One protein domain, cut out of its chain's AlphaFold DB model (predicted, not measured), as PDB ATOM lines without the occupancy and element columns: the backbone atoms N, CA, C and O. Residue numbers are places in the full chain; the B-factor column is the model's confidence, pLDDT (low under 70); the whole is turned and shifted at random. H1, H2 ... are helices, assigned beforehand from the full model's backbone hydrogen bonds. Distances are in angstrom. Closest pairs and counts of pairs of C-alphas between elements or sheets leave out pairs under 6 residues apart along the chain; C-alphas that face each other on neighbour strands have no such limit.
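What this domain is: This is residues 2 to 57 of the 161 residues of the protein "Phage/plasmid replication protein, gene II/X family" of Citrobacter freundii (UniProt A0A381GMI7). An open, drawn-out chain: residues 2 to 19, with the small helices H1 and H2, stick out as a free arm, and at the far end H3 and the longer H4 stand without touching, joined by a long loop. The printed part has 56 residues with four named helices, H1 to H4 in chain order, and no named strand; the class is all helix. It is extended, with a radius of gyration of the C-alphas of 15.8 A and spans of 42 by 29 by 19 A.

Where its parts are: H1, residues 2 to 7, begins at C-alpha 2 (-90.547, 22.356, 1.197) and is 9.0 A long. H2, residues 10 to 14, measures 6.1 A, and H3, residues 26 to 31, 8.7 A. H4, residues 44 to 54, runs 15.3 A to C-alpha 54 (-64.826, 10.653, 14.820).

How they stand to each other: H1 and H2 are close but not clearly touching; their closest C-alphas, of Phe 5 and Leu 11, are 7.7 A apart. H2 and H3 are apart, as are H3 and H4. In H1, H2, H3 and H4 every O i to N i+4 pair is within hydrogen-bond range.

The domain as a whole: The two farthest C-alphas, of Lys 7 and Asp 31, are 43.0 A apart. The printed part has no cut. The links H2 to H3 and H3 to H4 are long; residues 36 to 43 stand free. Residues 2 and 57 have pLDDT under 70.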
ATOM      1  N   ALA A   2     -90.525  23.505   0.266       61.81
ATOM      2  CA  ALA A   2     -90.547  22.356   1.197       61.81
ATOM      3  C   ALA A   2     -91.455  21.186   0.742       61.81
ATOM      4  O   ALA A   2     -91.021  20.036   0.733       61.81
ATOM      5  N   ASP A   3     -92.670  21.482   0.268       72.19
ATOM      6  CA  ASP A   3     -93.628  20.459  -0.194       72.19
ATOM      7  C   ASP A   3     -93.155  19.671  -1.422       72.19
ATOM      8  O   ASP A   3     -93.561  18.529  -1.638       72.19
ATOM      9  N   GLU A   4     -92.297  20.277  -2.237       71.31
ATOM     10  CA  GLU A   4     -91.762  19.672  -3.455       71.31
ATOM     11  C   GLU A   4     -90.778  18.548  -3.121       71.31
ATOM     12  O   GLU A   4     -90.856  17.469  -3.704       71.31
ATOM     13  N   PHE A   5     -89.934  18.743  -2.104       71.56
ATOM     14  CA  PHE A   5     -89.014  17.715  -1.615       71.56
ATOM     15  C   PHE A   5     -89.739  16.533  -0.967       71.56
ATOM     16  O   PHE A   5     -89.350  15.381  -1.173       71.56
ATOM     17  N   VAL A   6     -90.808  16.805  -0.212       73.06
ATOM     18  CA  VAL A   6     -91.634  15.755   0.404       73.06
ATOM     19  C   VAL A   6     -92.299  14.911  -0.682       73.06
ATOM     20  O   VAL A   6     -92.148  13.690  -0.681       73.06
ATOM     21  N   LYS A   7     -92.943  15.550  -1.671       76.88
ATOM     22  CA  LYS A   7     -93.542  14.866  -2.831       76.88
ATOM     23  C   LYS A   7     -92.511  14.136  -3.690       76.88
ATOM     24  O   LYS A   7     -92.831  13.128  -4.312       76.88
ATOM     25  N   ALA A   8     -91.273  14.624  -3.731       78.62
ATOM     26  CA  ALA A   8     -90.206  14.010  -4.508       78.62
ATOM     27  C   ALA A   8     -89.656  12.708  -3.899       78.62
ATOM     28  O   ALA A   8     -88.903  12.029  -4.598       78.62
ATOM     29  N   GLY A   9     -90.051  12.355  -2.668       83.50
ATOM     30  CA  GLY A   9     -89.643  11.125  -1.981       83.50
ATOM     31  C   GLY A   9     -88.499  11.310  -0.979       83.50
ATOM     32  O   GLY A   9     -87.961  10.320  -0.483       83.50
ATOM     33  N   LEU A  10     -88.113  12.553  -0.649       85.50
ATOM     34  CA  LEU A  10     -87.013  12.812   0.289       85.50
ATOM     35  C   LEU A  10     -87.315  12.276   1.694       85.50
ATOM     36  O   LEU A  10     -86.425  11.745   2.356       85.50
ATOM     37  N   LEU A  11     -88.576  12.392   2.128       86.50
ATOM     38  CA  LEU A  11     -89.006  11.925   3.443       86.50
ATOM     39  C   LEU A  11     -88.812  10.411   3.570       86.50
ATOM     40  O   LEU A  11     -88.150   9.964   4.503       86.50
ATOM     41  N   ASP A  12     -89.310   9.641   2.602       88.31
ATOM     42  CA  ASP A  12     -89.131   8.187   2.566       88.31
ATOM     43  C   ASP A  12     -87.660   7.793   2.499       88.31
ATOM     44  O   ASP A  12     -87.228   6.912   3.239       88.31
ATOM     45  N   TRP A  13     -86.871   8.492   1.680       88.12
ATOM     46  CA  TRP A  13     -85.436   8.251   1.590       88.12
ATOM     47  C   TRP A  13     -84.696   8.526   2.909       88.12
ATOM     48  O   TRP A  13     -83.674   7.898   3.164       88.12
ATOM     49  N   SER A  14     -85.176   9.445   3.750       89.06
ATOM     50  CA  SER A  14     -84.510   9.817   5.008       89.06
ATOM     51  C   SER A  14     -84.810   8.896   6.200       89.06
ATOM     52  O   SER A  14     -84.108   8.979   7.204       89.06
ATOM     53  N   LYS A  15     -85.816   8.013   6.104       87.94
ATOM     54  CA  LYS A  15     -86.350   7.230   7.240       87.94
ATOM     55  C   LYS A  15     -85.326   6.357   7.970       87.94
ATOM     56  O   LYS A  15     -85.451   6.156   9.170       87.94
ATOM     57  N   ASP A  16     -84.344   5.828   7.254       84.19
ATOM     58  CA  ASP A  16     -83.309   4.925   7.767       84.19
ATOM     59  C   ASP A  16     -81.953   5.627   7.970       84.19
ATOM     60  O   ASP A  16     -80.925   4.967   8.134       84.19
ATOM     61  N   LYS A  17     -81.926   6.966   7.928       86.19
ATOM     62  CA  LYS A  17     -80.701   7.771   7.995       86.19
ATOM     63  C   LYS A  17     -80.649   8.594   9.267       86.19
ATOM     64  O   LYS A  17     -81.656   9.078   9.773       86.19
ATOM     65  N   LEU A  18     -79.429   8.804   9.740       83.88
ATOM     66  CA  LEU A  18     -79.144   9.704  10.847       83.88
ATOM     67  C   LEU A  18     -78.647  11.040  10.301       83.88
ATOM     68  O   LEU A  18     -77.811  11.084   9.396       83.88
ATOM     69  N   ARG A  19     -79.151  12.133  10.874       87.19
ATOM     70  CA  ARG A  19     -78.630  13.478  10.635       87.19
ATOM     71  C   ARG A  19     -77.654  13.824  11.748       87.19
ATOM     72  O   ARG A  19     -77.997  13.728  12.921       87.19
ATOM     73  N   ILE A  20     -76.458  14.251  11.363       86.31
ATOM     74  CA  ILE A  20     -75.440  14.739  12.289       86.31
ATOM     75  C   ILE A  20     -75.166  16.201  11.951       86.31
ATOM     76  O   ILE A  20     -74.937  16.539  10.791       86.31
ATOM     77  N   GLU A  21     -75.200  17.061  12.964       90.25
ATOM     78  CA  GLU A  21     -74.930  18.489  12.832       90.25
ATOM     79  C   GLU A  21     -73.798  18.894  13.765       90.25
ATOM     80  O   GLU A  21     -73.895  18.736  14.981       90.25
ATOM     81  N   LEU A  22     -72.737  19.459  13.192       90.56
ATOM     82  CA  LEU A  22     -71.682  20.100  13.959       90.56
ATOM     83  C   LEU A  22     -71.973  21.597  14.037       90.56
ATOM     84  O   LEU A  22     -71.962  22.291  13.023       90.56
ATOM     85  N   THR A  23     -72.209  22.100  15.247       93.31
ATOM     86  CA  THR A  23     -72.327  23.540  15.499       93.31
ATOM     87  C   THR A  23     -71.131  24.014  16.309       93.31
ATOM     88  O   THR A  23     -71.032  23.721  17.499       93.31
ATOM     89  N   LEU A  24     -70.249  24.787  15.677       93.12
ATOM     90  CA  LEU A  24     -69.115  25.423  16.346       93.12
ATOM     91  C   LEU A  24     -69.515  26.809  16.839       93.12
ATOM     92  O   LEU A  24     -70.145  27.590  16.124       93.12
ATOM     93  N   ARG A  25     -69.172  27.104  18.091       93.88
ATOM     94  CA  ARG A  25     -69.420  28.402  18.727       93.88
ATOM     95  C   ARG A  25     -68.117  29.188  18.825       93.88
ATOM     96  O   ARG A  25     -67.041  28.641  18.610       93.88
ATOM     97  N   THR A  26     -68.223  30.470  19.164       94.81
ATOM     98  CA  THR A  26     -67.118  31.435  19.106       94.81
ATOM     99  C   THR A  26     -65.838  30.957  19.789       94.81
ATOM    100  O   THR A  26     -64.780  31.070  19.187       94.81
ATOM    101  N   THR A  27     -65.917  30.398  21.000       97.00
ATOM    102  CA  THR A  27     -64.734  29.916  21.733       97.00
ATOM    103  C   THR A  27     -63.999  28.820  20.966       97.00
ATOM    104  O   THR A  27     -62.804  28.940  20.735       97.00
ATOM    105  N   GLU A  28     -64.729  27.825  20.463       95.75
ATOM    106  CA  GLU A  28     -64.141  26.745  19.667       95.75
ATOM    107  C   GLU A  28     -63.513  27.280  18.372       95.75
ATOM    108  O   GLU A  28     -62.435  26.862  17.970       95.75
ATOM    109  N   LEU A  29     -64.161  28.252  17.720       96.12
ATOM    110  CA  LEU A  29     -63.621  28.887  16.515       96.12
ATOM    111  C   LEU A  29     -62.334  29.675  16.791       96.12
ATOM    112  O   LEU A  29     -61.465  29.720  15.921       96.12
ATOM    113  N   ILE A  30     -62.209  30.290  17.971       96.62
ATOM    114  CA  ILE A  30     -60.978  30.956  18.418       96.62
ATOM    115  C   ILE A  30     -59.876  29.917  18.618       96.62
ATOM    116  O   ILE A  30     -58.794  30.082  18.058       96.62
ATOM    117  N   ASP A  31     -60.169  28.834  19.337       96.50
ATOM    118  CA  ASP A  31     -59.199  27.776  19.637       96.50
ATOM    119  C   ASP A  31     -58.696  27.074  18.364       96.50
ATOM    120  O   ASP A  31     -57.524  26.717  18.254       96.50
ATOM    121  N   LEU A  32     -59.566  26.939  17.359       94.75
ATOM    122  CA  LEU A  32     -59.236  26.389  16.042       94.75
ATOM    123  C   LEU A  32     -58.583  27.401  15.086       94.75
ATOM    124  O   LEU A  32     -58.182  27.019  13.988       94.75
ATOM    125  N   ASN A  33     -58.493  28.682  15.462       95.75
ATOM    126  CA  ASN A  33     -58.047  29.782  14.599       95.75
ATOM    127  C   ASN A  33     -58.876  29.933  13.296       95.75
ATOM    128  O   ASN A  33     -58.359  30.268  12.226       95.75
ATOM    129  N   LEU A  34     -60.189  29.689  13.387       96.19
ATOM    130  CA  LEU A  34     -61.163  29.706  12.282       96.19
ATOM    131  C   LEU A  34     -62.188  30.847  12.392       96.19
ATOM    132  O   LEU A  34     -63.293  30.772  11.853       96.19
ATOM    133  N   THR A  35     -61.850  31.923  13.096       95.06
ATOM    134  CA  THR A  35     -62.745  33.078  13.287       95.06
ATOM    135  C   THR A  35     -62.930  33.923  12.028       95.06
ATOM    136  O   THR A  35     -63.963  34.572  11.874       95.06
ATOM    137  N   LEU A  36     -61.947  33.923  11.124       94.06
ATOM    138  CA  LEU A  36     -61.953  34.713   9.895       94.06
ATOM    139  C   LEU A  36     -62.250  33.832   8.684       94.06
ATOM    140  O   LEU A  36     -61.729  32.727   8.574       94.06
ATOM    141  N   GLY A  37     -63.037  34.345   7.734       90.62
ATOM    142  CA  GLY A  37     -63.414  33.606   6.523       90.62
ATOM    143  C   GLY A  37     -62.225  33.159   5.664       90.62
ATOM    144  O   GLY A  37     -62.292  32.108   5.043       90.62
ATOM    145  N   ASN A  38     -61.111  33.898   5.674       93.19
ATOM    146  CA  ASN A  38     -59.888  33.523   4.953       93.19
ATOM    147  C   ASN A  38     -59.147  32.321   5.570       93.19
ATOM    148  O   ASN A  38     -58.343  31.698   4.882       93.19
ATOM    149  N   SER A  39     -59.426  31.976   6.831       92.62
ATOM    150  CA  SER A  39     -58.923  30.757   7.471       92.62
ATOM    151  C   SER A  39     -59.672  29.499   7.002       92.62
ATOM    152  O   SER A  39     -59.234  28.381   7.278       92.62
ATOM    153  N   TRP A  40     -60.793  29.653   6.289       94.31
ATOM    154  CA  TRP A  40     -61.572  28.549   5.735       94.31
ATOM    155  C   TRP A  40     -61.176  28.295   4.283       94.31
ATOM    156  O   TRP A  40     -61.373  29.141   3.414       94.31
ATOM    157  N   ASN A  41     -60.653  27.102   4.008       92.56
ATOM    158  CA  ASN A  41     -60.450  26.615   2.648       92.56
ATOM    159  C   ASN A  41     -61.491  25.534   2.308       92.56
ATOM    160  O   ASN A  41     -62.328  25.177   3.135       92.56
ATOM    161  N   ILE A  42     -61.446  25.010   1.082       89.88
ATOM    162  CA  ILE A  42     -62.419  24.019   0.595       89.88
ATOM    163  C   ILE A  42     -62.391  22.692   1.377       89.88
ATOM    164  O   ILE A  42     -63.390  21.976   1.425       89.88
ATOM    165  N   GLU A  43     -61.269  22.371   2.020       91.38
ATOM    166  CA  GLU A  43     -61.070  21.141   2.787       91.38
ATOM    167  C   GLU A  43     -61.429  21.309   4.269       91.38
ATOM    168  O   GLU A  43     -61.900  20.353   4.893       91.38
ATOM    169  N   THR A  44     -61.253  22.518   4.827       92.19
ATOM    170  CA  THR A  44     -61.450  22.821   6.254       92.19
ATOM    171  C   THR A  44     -62.782  22.282   6.796       92.19
ATOM    172  O   THR A  44     -62.739  21.569   7.800       92.19
ATOM    173  N   PRO A  45     -63.955  22.528   6.166       91.38
ATOM    174  CA  PRO A  45     -65.233  22.059   6.702       91.38
ATOM    175  C   PRO A  45     -65.329  20.534   6.800       91.38
ATOM    176  O   PRO A  45     -65.776  20.012   7.819       91.38
ATOM    177  N   ASN A  46     -64.890  19.814   5.763       88.56
ATOM    178  CA  ASN A  46     -64.989  18.354   5.710       88.56
ATOM    179  C   ASN A  46     -64.052  17.691   6.720       88.56
ATOM    180  O   ASN A  46     -64.451  16.738   7.394       88.56
ATOM    181  N   LYS A  47     -62.824  18.208   6.849       91.31
ATOM    182  CA  LYS A  47     -61.860  17.727   7.841       91.31
ATOM    183  C   LYS A  47     -62.390  17.937   9.254       91.31
ATOM    184  O   LYS A  47     -62.455  16.994  10.031       91.31
ATOM    185  N   LEU A  48     -62.851  19.151   9.547       93.50
ATOM    186  CA  LEU A  48     -63.373  19.515  10.856       93.50
ATOM    187  C   LEU A  48     -64.607  18.687  11.222       93.50
ATOM    188  O   LEU A  48     -64.676  18.119  12.304       93.50
ATOM    189  N   PHE A  49     -65.554  18.543  10.299       90.88
ATOM    190  CA  PHE A  49     -66.711  17.682  10.508       90.88
ATOM    191  C   PHE A  49     -66.295  16.235  10.802       90.88
ATOM    192  O   PHE A  49     -66.754  15.658  11.787       90.88
ATOM    193  N   SER A  50     -65.384  15.671  10.004       87.44
ATOM    194  CA  SER A  50     -64.896  14.296  10.185       87.44
ATOM    195  C   SER A  50     -64.191  14.103  11.527       87.44
ATOM    196  O   SER A  50     -64.449  13.113  12.208       87.44
ATOM    197  N   ASP A  51     -63.366  15.066  11.945       89.56
ATOM    198  CA  ASP A  51     -62.647  15.022  13.219       89.56
ATOM    199  C   ASP A  51     -63.613  15.019  14.413       89.56
ATOM    200  O   ASP A  51     -63.420  14.249  15.350       89.56
ATOM    201  N   TYR A  52     -64.671  15.842  14.402       89.81
ATOM    202  CA  TYR A  52     -65.649  15.862  15.502       89.81
ATOM    203  C   TYR A  52     -66.563  14.648  15.484       89.81
ATOM    204  O   TYR A  52     -66.845  14.095  16.544       89.81
ATOM    205  N   VAL A  53     -67.008  14.211  14.306       85.06
ATOM    206  CA  VAL A  53     -67.815  12.994  14.188       85.06
ATOM    207  C   VAL A  53     -67.020  11.774  14.647       85.06
ATOM    208  O   VAL A  53     -67.566  10.933  15.353       85.06
ATOM    209  N   GLY A  54     -65.719  11.712  14.348       79.88
ATOM    210  CA  GLY A  54     -64.826  10.653  14.820       79.88
ATOM    211  C   GLY A  54     -64.626  10.618  16.339       79.88
ATOM    212  O   GLY A  54     -64.262   9.576  16.874       79.88
ATOM    213  N   ARG A  55     -64.896  11.720  17.052       81.88
ATOM    214  CA  ARG A  55     -64.879  11.771  18.529       81.88
ATOM    215  C   ARG A  55     -66.167  11.241  19.160       81.88
ATOM    216  O   ARG A  55     -66.214  11.096  20.379       81.88
ATOM    217  N   ILE A  56     -67.225  11.015  18.379       78.12
ATOM    218  CA  ILE A  56     -68.496  10.523  18.910       78.12
ATOM    219  C   ILE A  56     -68.326   9.049  19.284       78.12
ATOM    220  O   ILE A  56     -68.279   8.174  18.422       78.12
ATOM    221  N   GLU A  57     -68.285   8.770  20.582       64.19
ATOM    222  CA  GLU A  57     -68.418   7.412  21.097       64.19
ATOM    223  C   GLU A  57     -69.898   7.019  21.142       64.19
ATOM    224  O   GLU A  57     -70.693   7.586  21.896       64.19
TER     225      GLU A  57